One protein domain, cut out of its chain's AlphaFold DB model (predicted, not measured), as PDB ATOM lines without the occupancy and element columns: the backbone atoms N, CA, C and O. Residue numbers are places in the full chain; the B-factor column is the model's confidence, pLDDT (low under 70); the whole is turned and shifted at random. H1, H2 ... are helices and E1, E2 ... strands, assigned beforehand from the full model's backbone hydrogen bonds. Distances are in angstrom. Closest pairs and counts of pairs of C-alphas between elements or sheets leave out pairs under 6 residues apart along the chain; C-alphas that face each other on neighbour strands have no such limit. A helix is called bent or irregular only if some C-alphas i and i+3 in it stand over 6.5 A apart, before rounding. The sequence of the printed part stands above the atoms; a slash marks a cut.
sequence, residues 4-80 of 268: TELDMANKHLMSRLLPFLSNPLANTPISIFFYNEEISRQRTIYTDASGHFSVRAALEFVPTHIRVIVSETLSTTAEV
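What this domain is: This is residues 4 to 80 of the 268 residues of the protein "Putative actin patch protein" of Diplodia seriata (UniProt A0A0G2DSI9). A twisted four-stranded antiparallel sheet makes the body, and one long helix, H1, sticks out from it as a free arm. The long link, residues 47 to 64, folds back over one face of the sheet. The 77 printed residues hold H1, E1, E2, E3, E4 in chain order; the sheet runs E2 E1 E3 E4, and the class is mixed. It is only just loose, close to extended, with radius of gyration of the C-alphas 17.0 A and spans of 54 by 28 by 23 A.

How they stand to each other: Start at E1, residues 29 to 35, antiparallel at 157 degrees to E2, residues 40 to 46, its hairpin partner; N 32 and O 43 are 2.8 A apart, within hydrogen-bond range. E1 is antiparallel to E3, residues 65 to 69, at 161 degrees, with N 33 to O 67 at 2.8 A. E3 and E4, residues 75 to 79, form a hairpin at 169 degrees, with N 66 to O 78 at 2.8 A. H1, residues 4 to 21, is not on the sheet; 12 of 14 O i to N i+4 pairs are within range.

Where its parts are: Find C-alpha 4 at (6.146, 46.200, 28.370); H1 runs 25.2 A from there, kinked 26 degrees near residue 15 and only just irregular, C-alphas 16 and 19 being 6.8 A apart. E1 spans 19.5 A, E2 19.9 A, E3 13.2 A and E4 14.0 A, to C-alpha 79 at (-21.688, 27.662, 46.740).

The domain as a whole: The farthest C-alphas, Thr 4 and Glu 60, are 54.9 A apart. The printed part has no cut, and no printed residue is under 70 in pLDDT.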
ATOM      1  N   THR A   4       7.232  46.346  27.394       87.88
ATOM      2  CA  THR A   4       6.146  46.200  28.370       87.88
ATOM      3  C   THR A   4       5.007  45.331  27.836       87.88
ATOM      4  O   THR A   4       4.523  44.447  28.540       87.88
ATOM      5  N   GLU A   5       4.612  45.527  26.577       84.00
ATOM      6  CA  GLU A   5       3.613  44.694  25.899       84.00
ATOM      7  C   GLU A   5       4.082  43.239  25.771       84.00
ATOM      8  O   GLU A   5       3.284  42.315  25.936       84.00
ATOM      9  N   LEU A   6       5.373  43.021  25.501       87.00
ATOM     10  CA  LEU A   6       5.950  41.678  25.428       87.00
ATOM     11  C   LEU A   6       5.945  40.987  26.802       87.00
ATOM     12  O   LEU A   6       5.590  39.813  26.899       87.00
ATOM     13  N   ASP A   7       6.278  41.716  27.867       90.12
ATOM     14  CA  ASP A   7       6.256  41.193  29.235       90.12
ATOM     15  C   ASP A   7       4.839  40.826  29.687       90.12
ATOM     16  O   ASP A   7       4.634  39.779  30.307       90.12
ATOM     17  N   MET A   8       3.842  41.651  29.355       88.19
ATOM     18  CA  MET A   8       2.432  41.343  29.614       88.19
ATOM     19  C   MET A   8       1.972  40.109  28.833       88.19
ATOM     20  O   MET A   8       1.401  39.188  29.421       88.19
ATOM     21  N   ALA A   9       2.294  40.035  27.539       86.50
ATOM     22  CA  ALA A   9       1.983  38.876  26.705       86.50
ATOM     23  C   ALA A   9       2.600  37.580  27.260       86.50
ATOM     24  O   ALA A   9       1.928  36.549  27.314       86.50
ATOM     25  N   ASN A  10       3.848  37.634  27.737       88.81
ATOM     26  CA  ASN A  10       4.514  36.496  28.371       88.81
ATOM     27  C   ASN A  10       3.849  36.096  29.696       88.81
ATOM     28  O   ASN A  10       3.666  34.907  29.957       88.81
ATOM     29  N   LYS A  11       3.437  37.064  30.525       89.94
ATOM     30  CA  LYS A  11       2.688  36.786  31.763       89.94
ATOM     31  C   LYS A  11       1.354  36.094  31.479       89.94
ATOM     32  O   LYS A  11       1.016  35.119  32.155       89.94
ATOM     33  N   HIS A  12       0.615  36.552  30.470       89.38
ATOM     34  CA  HIS A  12      -0.616  35.888  30.036       89.38
ATOM     35  C   HIS A  12      -0.351  34.467  29.570       89.38
ATOM     36  O   HIS A  12      -0.960  33.536  30.091       89.38
ATOM     37  N   LEU A  13       0.619  34.297  28.676       88.50
ATOM     38  CA  LEU A  13       0.978  32.995  28.142       88.50
ATOM     39  C   LEU A  13       1.285  31.998  29.264       88.50
ATOM     40  O   LEU A  13       0.682  30.929  29.324       88.50
ATOM     41  N   MET A  14       2.172  32.369  30.190       90.38
ATOM     42  CA  MET A  14       2.598  31.474  31.267       90.38
ATOM     43  C   MET A  14       1.466  31.152  32.243       90.38
ATOM     44  O   MET A  14       1.279  29.989  32.596       90.38
ATOM     45  N   SER A  15       0.677  32.150  32.654       89.69
ATOM     46  CA  SER A  15      -0.444  31.926  33.579       89.69
ATOM     47  C   SER A  15      -1.532  31.030  32.983       89.69
ATOM     48  O   SER A  15      -2.096  30.197  33.691       89.69
ATOM     49  N   ARG A  16      -1.796  31.151  31.677       89.62
ATOM     50  CA  ARG A  16      -2.833  30.381  30.975       89.62
ATOM     51  C   ARG A  16      -2.360  28.999  30.521       89.62
ATOM     52  O   ARG A  16      -3.186  28.107  30.369       89.62
ATOM     53  N   LEU A  17      -1.051  28.799  30.343       87.50
ATOM     54  CA  LEU A  17      -0.465  27.477  30.095       87.50
ATOM     55  C   LEU A  17      -0.330  26.637  31.369       87.50
ATOM     56  O   LEU A  17      -0.354  25.414  31.278       87.50
ATOM     57  N   LEU A  18      -0.207  27.259  32.545       88.75
ATOM     58  CA  LEU A  18       0.050  26.548  33.801       88.75
ATOM     59  C   LEU A  18      -0.917  25.371  34.077       88.75
ATOM     60  O   LEU A  18      -0.421  24.303  34.438       88.75
ATOM     61  N   PRO A  19      -2.245  25.475  33.848       87.38
ATOM     62  CA  PRO A  19      -3.168  24.346  34.034       87.38
ATOM     63  C   PRO A  19      -2.919  23.150  33.102       87.38
ATOM     64  O   PRO A  19      -3.344  22.039  33.398       87.38
ATOM     65  N   PHE A  20      -2.240  23.353  31.970       85.50
ATOM     66  CA  PHE A  20      -1.843  22.274  31.060       85.50
ATOM     67  C   PHE A  20      -0.535  21.598  31.478       85.50
ATOM     68  O   PHE A  20      -0.247  20.494  31.026       85.50
ATOM     69  N   LEU A  21       0.256  22.259  32.323       85.75
ATOM     70  CA  LEU A  21       1.564  21.794  32.786       85.75
ATOM     71  C   LEU A  21       1.510  21.204  34.203       85.75
ATOM     72  O   LEU A  21       2.534  20.770  34.729       85.75
ATOM     73  N   SER A  22       0.340  21.206  34.846       84.50
ATOM     74  CA  SER A  22       0.167  20.671  36.194       84.50
ATOM     75  C   SER A  22       0.253  19.146  36.221       84.50
ATOM     76  O   SER A  22      -0.332  18.471  35.373       84.50
ATOM     77  N   ASN A  23       0.907  18.602  37.249       86.75
ATOM     78  CA  ASN A  23       0.953  17.160  37.475       86.75
ATOM     79  C   ASN A  23      -0.406  16.650  37.991       86.75
ATOM     80  O   ASN A  23      -0.882  17.152  39.013       86.75
ATOM     81  N   PRO A  24      -1.025  15.652  37.335       87.69
ATOM     82  CA  PRO A  24      -2.294  15.100  37.786       87.69
ATOM     83  C   PRO A  24      -2.115  14.269  39.063       87.69
ATOM     84  O   PRO A  24      -1.199  13.453  39.171       87.69
ATOM     85  N   LEU A  25      -3.031  14.431  40.018       91.44
ATOM     86  CA  LEU A  25      -3.134  13.556  41.188       91.44
ATOM     87  C   LEU A  25      -3.978  12.338  40.820       91.44
ATOM     88  O   LEU A  25      -5.189  12.345  41.015       91.44
ATOM     89  N   ALA A  26      -3.356  11.323  40.225       92.69
ATOM     90  CA  ALA A  26      -4.053  10.136  39.737       92.69
ATOM     91  C   ALA A  26      -4.486   9.189  40.870       92.69
ATOM     92  O   ALA A  26      -3.742   9.004  41.834       92.69
ATOM     93  N   ASN A  27      -5.659   8.555  40.734       93.69
ATOM     94  CA  ASN A  27      -6.175   7.524  41.655       93.69
ATOM     95  C   ASN A  27      -6.132   7.932  43.141       93.69
ATOM     96  O   ASN A  27      -5.932   7.105  44.031       93.69
ATOM     97  N   THR A  28      -6.288   9.225  43.408       95.75
ATOM     98  CA  THR A  28      -6.162   9.819  44.737       95.75
ATOM     99  C   THR A  28      -7.549   9.912  45.374       95.75
ATOM    100  O   THR A  28      -8.475  10.405  44.722       95.75
ATOM    101  N   PRO A  29      -7.739   9.442  46.622       97.00
ATOM    102  CA  PRO A  29      -9.013   9.586  47.311       97.00
ATOM    103  C   PRO A  29      -9.287  11.058  47.618       97.00
ATOM    104  O   PRO A  29      -8.424  11.772  48.125       97.00
ATOM    105  N   ILE A  30     -10.512  11.497  47.360       96.94
ATOM    106  CA  ILE A  30     -10.995  12.839  47.678       96.94
ATOM    107  C   ILE A  30     -12.289  12.744  48.480       96.94
ATOM    108  O   ILE A  30     -13.149  11.901  48.213       96.94
ATOM    109  N   SER A  31     -12.430  13.619  49.470       97.69
ATOM    110  CA  SER A  31     -13.640  13.732  50.285       97.69
ATOM    111  C   SER A  31     -14.468  14.920  49.822       97.69
ATOM    112  O   SER A  31     -13.984  16.050  49.792       97.69
ATOM    113  N   ILE A  32     -15.726  14.665  49.478       97.62
ATOM    114  CA  ILE A  32     -16.695  15.672  49.056       97.62
ATOM    115  C   ILE A  32     -17.749  15.800  50.146       97.62
ATOM    116  O   ILE A  32     -18.453  14.839  50.453       97.62
ATOM    117  N   PHE A  33     -17.864  16.992  50.713       97.50
ATOM    118  CA  PHE A  33     -18.871  17.348  51.698       97.50
ATOM    119  C   PHE A  33     -19.954  18.178  51.027       97.50
ATOM    120  O   PHE A  33     -19.661  19.220  50.447       97.50
ATOM    121  N   PHE A  34     -21.197  17.733  51.144       97.50
ATOM    122  CA  PHE A  34     -22.393  18.504  50.824       97.50
ATOM    123  C   PHE A  34     -22.976  18.975  52.149       97.50
ATOM    124  O   PHE A  34     -23.171  18.141  53.037       97.50
ATOM    125  N   TYR A  35     -23.228  20.273  52.314       96.88
ATOM    126  CA  TYR A  35     -23.734  20.773  53.591       96.88
ATOM    127  C   TYR A  35     -24.590  22.039  53.479       96.88
ATOM    128  O   TYR A  35     -24.533  22.794  52.504       96.88
ATOM    129  N   ASN A  36     -25.415  22.244  54.500       96.12
ATOM    130  CA  ASN A  36     -26.069  23.503  54.844       96.12
ATOM    131  C   ASN A  36     -25.819  23.801  56.336       96.12
ATOM    132  O   ASN A  36     -24.920  23.204  56.930       96.12
ATOM    133  N   GLU A  37     -26.558  24.735  56.930       94.38
ATOM    134  CA  GLU A  37     -26.381  25.111  58.342       94.38
ATOM    135  C   GLU A  37     -26.749  23.985  59.331       94.38
ATOM    136  O   GLU A  37     -26.284  23.992  60.467       94.38
ATOM    137  N   GLU A  38     -27.534  22.992  58.901       95.69
ATOM    138  CA  GLU A  38     -28.103  21.951  59.767       95.69
ATOM    139  C   GLU A  38     -27.479  20.564  59.540       95.69
ATOM    140  O   GLU A  38     -27.291  19.786  60.476       95.69
ATOM    141  N   ILE A  39     -27.184  20.221  58.283       96.12
ATOM    142  CA  ILE A  39     -26.840  18.866  57.847       96.12
ATOM    143  C   ILE A  39     -25.559  18.894  57.016       96.12
ATOM    144  O   ILE A  39     -25.383  19.724  56.124       96.12
ATOM    145  N   SER A  40     -24.688  17.913  57.262       96.19
ATOM    146  CA  SER A  40     -23.521  17.612  56.431       96.19
ATOM    147  C   SER A  40     -23.502  16.134  56.033       96.19
ATOM    148  O   SER A  40     -23.835  15.241  56.828       96.19
ATOM    149  N   ARG A  41     -23.135  15.860  54.778       96.62
ATOM    150  CA  ARG A  41     -22.937  14.512  54.231       96.62
ATOM    151  C   ARG A  41     -21.628  14.449  53.459       96.62
ATOM    152  O   ARG A  41     -21.398  15.247  52.556       96.62
ATOM    153  N   GLN A  42     -20.809  13.457  53.788       96.12
ATOM    154  CA  GLN A  42     -19.556  13.175  53.101       96.12
ATOM    155  C   GLN A  42     -19.738  12.044  52.083       96.12
ATOM    156  O   GLN A  42     -20.445  11.068  52.335       96.12
ATOM    157  N   ARG A  43     -19.043  12.148  50.951       95.75
ATOM    158  CA  ARG A  43     -18.773  11.045  50.028       95.75
ATOM    159  C   ARG A  43     -17.284  11.002  49.727       95.75
ATOM    160  O   ARG A  43     -16.689  12.043  49.468       95.75
ATOM    161  N   THR A  44     -16.703   9.810  49.717       96.69
ATOM    162  CA  THR A  44     -15.331   9.611  49.244       96.69
ATOM    163  C   THR A  44     -15.378   9.046  47.833       96.69
ATOM    164  O   THR A  44     -16.071   8.059  47.590       96.69
ATOM    165  N   ILE A  45     -14.661   9.678  46.909       96.19
ATOM    166  CA  ILE A  45     -14.460   9.180  45.543       96.19
ATOM    167  C   ILE A  45     -12.969   9.214  45.206       96.19
ATOM    168  O   ILE A  45     -12.169   9.705  45.996       96.19
ATOM    169  N   TYR A  46     -12.597   8.697  44.042       95.81
ATOM    170  CA  TYR A  46     -11.217   8.695  43.571       95.81
ATOM    171  C   TYR A  46     -11.114   9.520  42.297       95.81
ATOM    172  O   TYR A  46     -12.028   9.501  41.469       95.81
ATOM    173  N   THR A  47     -10.008  10.241  42.148       94.44
ATOM    174  CA  THR A  47      -9.649  10.834  40.862       94.44
ATOM    175  C   THR A  47      -9.280   9.748  39.854       94.44
ATOM    176  O   THR A  47      -8.805   8.673  40.220       94.44
ATOM    177  N   ASP A  48      -9.486  10.021  38.572       90.38
ATOM    178  CA  ASP A  48      -9.053   9.144  37.489       90.38
ATOM    179  C   ASP A  48      -7.537   9.245  37.229       90.38
ATOM    180  O   ASP A  48      -6.804   9.959  37.916       90.38
ATOM    181  N   ALA A  49      -7.047   8.537  36.207       87.94
ATOM    182  CA  ALA A  49      -5.636   8.562  35.814       87.94
ATOM    183  C   ALA A  49      -5.129   9.952  35.374       87.94
ATOM    184  O   ALA A  49      -3.924  10.191  35.359       87.94
ATOM    185  N   SER A  50      -6.035  10.862  35.010       84.38
ATOM    186  CA  SER A  50      -5.741  12.244  34.615       84.38
ATOM    187  C   SER A  50      -6.012  13.248  35.743       84.38
ATOM    188  O   SER A  50      -5.939  14.451  35.508       84.38
ATOM    189  N   GLY A  51      -6.318  12.786  36.961       89.00
ATOM    190  CA  GLY A  51      -6.600  13.644  38.111       89.00
ATOM    191  C   GLY A  51      -7.994  14.284  38.117       89.00
ATOM    192  O   GLY A  51      -8.258  15.123  38.978       89.00
ATOM    193  N   HIS A  52      -8.892  13.911  37.198       88.81
ATOM    194  CA  HIS A  52     -10.265  14.425  37.157       88.81
ATOM    195  C   HIS A  52     -11.201  13.577  38.018       88.81
ATOM    196  O   HIS A  52     -10.909  12.435  38.360       88.81
ATOM    197  N   PHE A  53     -12.359  14.136  38.361       91.62
ATOM    198  CA  PHE A  53     -13.422  13.409  39.043       91.62
ATOM    199  C   PHE A  53     -14.796  13.958  38.654       91.62
ATOM    200  O   PHE A  53     -14.943  15.124  38.287       91.62
ATOM    201  N   SER A  54     -15.819  13.113  38.758       90.31
ATOM    202  CA  SER A  54     -17.222  13.489  38.591       90.31
ATOM    203  C   SER A  54     -18.080  12.654  39.532       90.31
ATOM    204  O   SER A  54     -17.810  11.471  39.741       90.31
ATOM    205  N   VAL A  55     -19.106  13.262  40.128       91.88
ATOM    206  CA  VAL A  55     -20.013  12.575  41.050       91.88
ATOM    207  C   VAL A  55     -21.449  13.012  40.823       91.88
ATOM    208  O   VAL A  55     -21.749  14.200  40.729       91.88
ATOM    209  N   ARG A  56     -22.356  12.033  40.795       91.75
ATOM    210  CA  ARG A  56     -23.797  12.255  40.910       91.75
ATOM    211  C   ARG A  56     -24.240  11.789  42.290       91.75
ATOM    212  O   ARG A  56     -24.101  10.613  42.626       91.75
ATOM    213  N   ALA A  57     -24.738  12.714  43.103       91.75
ATOM    214  CA  ALA A  57     -25.139  12.443  44.475       91.75
ATOM    215  C   ALA A  57     -26.632  12.719  44.658       91.75
ATOM    216  O   ALA A  57     -27.075  13.854  44.517       91.75
ATOM    217  N   ALA A  58     -27.397  11.684  45.003       92.62
ATOM    218  CA  ALA A  58     -28.718  11.872  45.589       92.62
ATOM    219  C   ALA A  58     -28.545  12.345  47.040       92.62
ATOM    220  O   ALA A  58     -27.770  11.744  47.796       92.62
ATOM    221  N   LEU A  59     -29.224  13.432  47.394       93.75
ATOM    222  CA  LEU A  59     -29.187  14.050  48.716       93.75
ATOM    223  C   LEU A  59     -30.617  14.182  49.239       93.75
ATOM    224  O   LEU A  59     -31.532  14.486  48.481       93.75
ATOM    225  N   GLU A  60     -30.790  13.962  50.538       94.38
ATOM    226  CA  GLU A  60     -32.081  14.077  51.240       94.38
ATOM    227  C   GLU A  60     -32.372  15.516  51.704       94.38
ATOM    228  O   GLU A  60     -33.364  15.775  52.374       94.38
ATOM    229  N   PHE A  61     -31.487  16.456  51.373       95.06
ATOM    230  CA  PHE A  61     -31.564  17.867  51.735       95.06
ATOM    231  C   PHE A  61     -30.984  18.719  50.603       95.06
ATOM    232  O   PHE A  61     -30.255  18.215  49.743       95.06
ATOM    233  N   VAL A  62     -31.283  20.018  50.620       94.62
ATOM    234  CA  VAL A  62     -30.719  20.985  49.674       94.62
ATOM    235  C   VAL A  62     -29.414  21.541  50.258       94.62
ATOM    236  O   VAL A  62     -29.463  22.254  51.267       94.62
ATOM    237  N   PRO A  63     -28.238  21.214  49.689       96.31
ATOM    238  CA  PRO A  63     -26.983  21.789  50.149       96.31
ATOM    239  C   PRO A  63     -26.889  23.258  49.730       96.31
ATOM    240  O   PRO A  63     -27.308  23.628  48.636       96.31
ATOM    241  N   THR A  64     -26.280  24.076  50.584       96.62
ATOM    242  CA  THR A  64     -25.902  25.456  50.230       96.62
ATOM    243  C   THR A  64     -24.476  25.526  49.703       96.62
ATOM    244  O   THR A  64     -24.158  26.398  48.904       96.62
ATOM    245  N   HIS A  65     -23.620  24.590  50.122       97.12
ATOM    246  CA  HIS A  65     -22.208  24.559  49.774       97.12
ATOM    247  C   HIS A  65     -21.726  23.131  49.518       97.12
ATOM    248  O   HIS A  65     -22.256  22.149  50.052       97.12
ATOM    249  N   ILE A  66     -20.671  23.040  48.716       97.12
ATOM    250  CA  ILE A  66     -19.868  21.840  48.522       97.12
ATOM    251  C   ILE A  66     -18.433  22.167  48.912       97.12
ATOM    252  O   ILE A  66     -17.882  23.174  48.469       97.12
ATOM    253  N   ARG A  67     -17.804  21.291  49.695       97.19
ATOM    254  CA  ARG A  67     -16.368  21.344  49.980       97.19
ATOM    255  C   ARG A  67     -15.693  20.077  49.484       97.19
ATOM    256  O   ARG A  67     -16.109  18.977  49.834       97.19
ATOM    257  N   VAL A  68     -14.636  20.233  48.699       97.12
ATOM    258  CA  VAL A  68     -13.789  19.134  48.224       97.12
ATOM    259  C   VAL A  68     -12.454  19.209  48.952       97.12
ATOM    260  O   VAL A  68     -11.804  20.253  48.947       97.12
ATOM    261  N   ILE A  69     -12.050  18.111  49.584       97.00
ATOM    262  CA  ILE A  69     -10.779  17.973  50.298       97.00
ATOM    263  C   ILE A  69      -9.987  16.838  49.654       97.00
ATOM    264  O   ILE A  69     -10.472  15.708  49.576       97.00
ATOM    265  N   VAL A  70      -8.772  17.150  49.207       95.31
ATOM    266  CA  VAL A  70      -7.820  16.189  48.626       95.31
ATOM    267  C   VAL A  70      -6.726  15.852  49.639       95.31
ATOM    268  O   VAL A  70      -6.359  14.694  49.801       95.31
ATOM    269  N   SER A  71      -6.223  16.863  50.351       92.88
ATOM    270  CA  SER A  71      -5.234  16.727  51.423       92.88
ATOM    271  C   SER A  71      -5.412  17.841  52.461       92.88
ATOM    272  O   SER A  71      -6.258  18.721  52.296       92.88
ATOM    273  N   GLU A  72      -4.593  17.837  53.515       90.62
ATOM    274  CA  GLU A  72      -4.578  18.901  54.533       90.62
ATOM    275  C   GLU A  72      -4.318  20.297  53.943       90.62
ATOM    276  O   GLU A  72      -4.828  21.292  54.451       90.62
ATOM    277  N   THR A  73      -3.557  20.373  52.848       93.56
ATOM    278  CA  THR A  73      -3.158  21.629  52.198       93.56
ATOM    279  C   THR A  73      -3.929  21.928  50.914       93.56
ATOM    280  O   THR A  73      -3.819  23.033  50.384       93.56
ATOM    281  N   LEU A  74      -4.725  20.977  50.410       94.06
ATOM    282  CA  LEU A  74      -5.471  21.112  49.162       94.06
ATOM    283  C   LEU A  74      -6.961  20.850  49.388       94.06
ATOM    284  O   LEU A  74      -7.422  19.706  49.443       94.06
ATOM    285  N   SER A  75      -7.726  21.938  49.480       95.62
ATOM    286  CA  SER A  75      -9.186  21.901  49.513       95.62
ATOM    287  C   SER A  75      -9.797  23.130  48.847       95.62
ATOM    288  O   SER A  75      -9.140  24.158  48.687       95.62
ATOM    289  N   THR A  76     -11.058  23.022  48.448       95.69
ATOM    290  CA  THR A  76     -11.833  24.134  47.896       95.69
ATOM    291  C   THR A  76     -13.288  24.038  48.334       95.69
ATOM    292  O   THR A  76     -13.795  22.940  48.575       95.69
ATOM    293  N   THR A  77     -13.951  25.185  48.437       96.44
ATOM    294  CA  THR A  77     -15.370  25.300  48.777       96.44
ATOM    295  C   THR A  77     -16.061  26.135  47.709       96.44
ATOM    296  O   THR A  77     -15.523  27.153  47.278       96.44
ATOM    297  N   ALA A  78     -17.254  25.715  47.302       94.69
ATOM    298  CA  ALA A  78     -18.095  26.434  46.359       94.69
ATOM    299  C   ALA A  78     -19.547  26.463  46.844       94.69
ATOM    300  O   ALA A  78     -20.033  25.496  47.434       94.69
ATOM    301  N   GLU A  79     -20.240  27.562  46.564       94.75
ATOM    302  CA  GLU A  79     -21.688  27.662  46.740       94.75
ATOM    303  C   GLU A  79     -22.423  26.774  45.730       94.75
ATOM    304  O   GLU A  79     -22.035  26.658  44.561       94.75
ATOM    305  N   VAL A  80     -23.519  26.168  46.178       92.88
ATOM    306  CA  VAL A  80     -24.430  25.409  45.327       92.88
ATOM    307  C   VAL A  80     -25.493  26.341  44.786       92.88
ATOM    308  O   VAL A  80     -26.157  27.064  45.523       92.88
TER     309      VAL A  80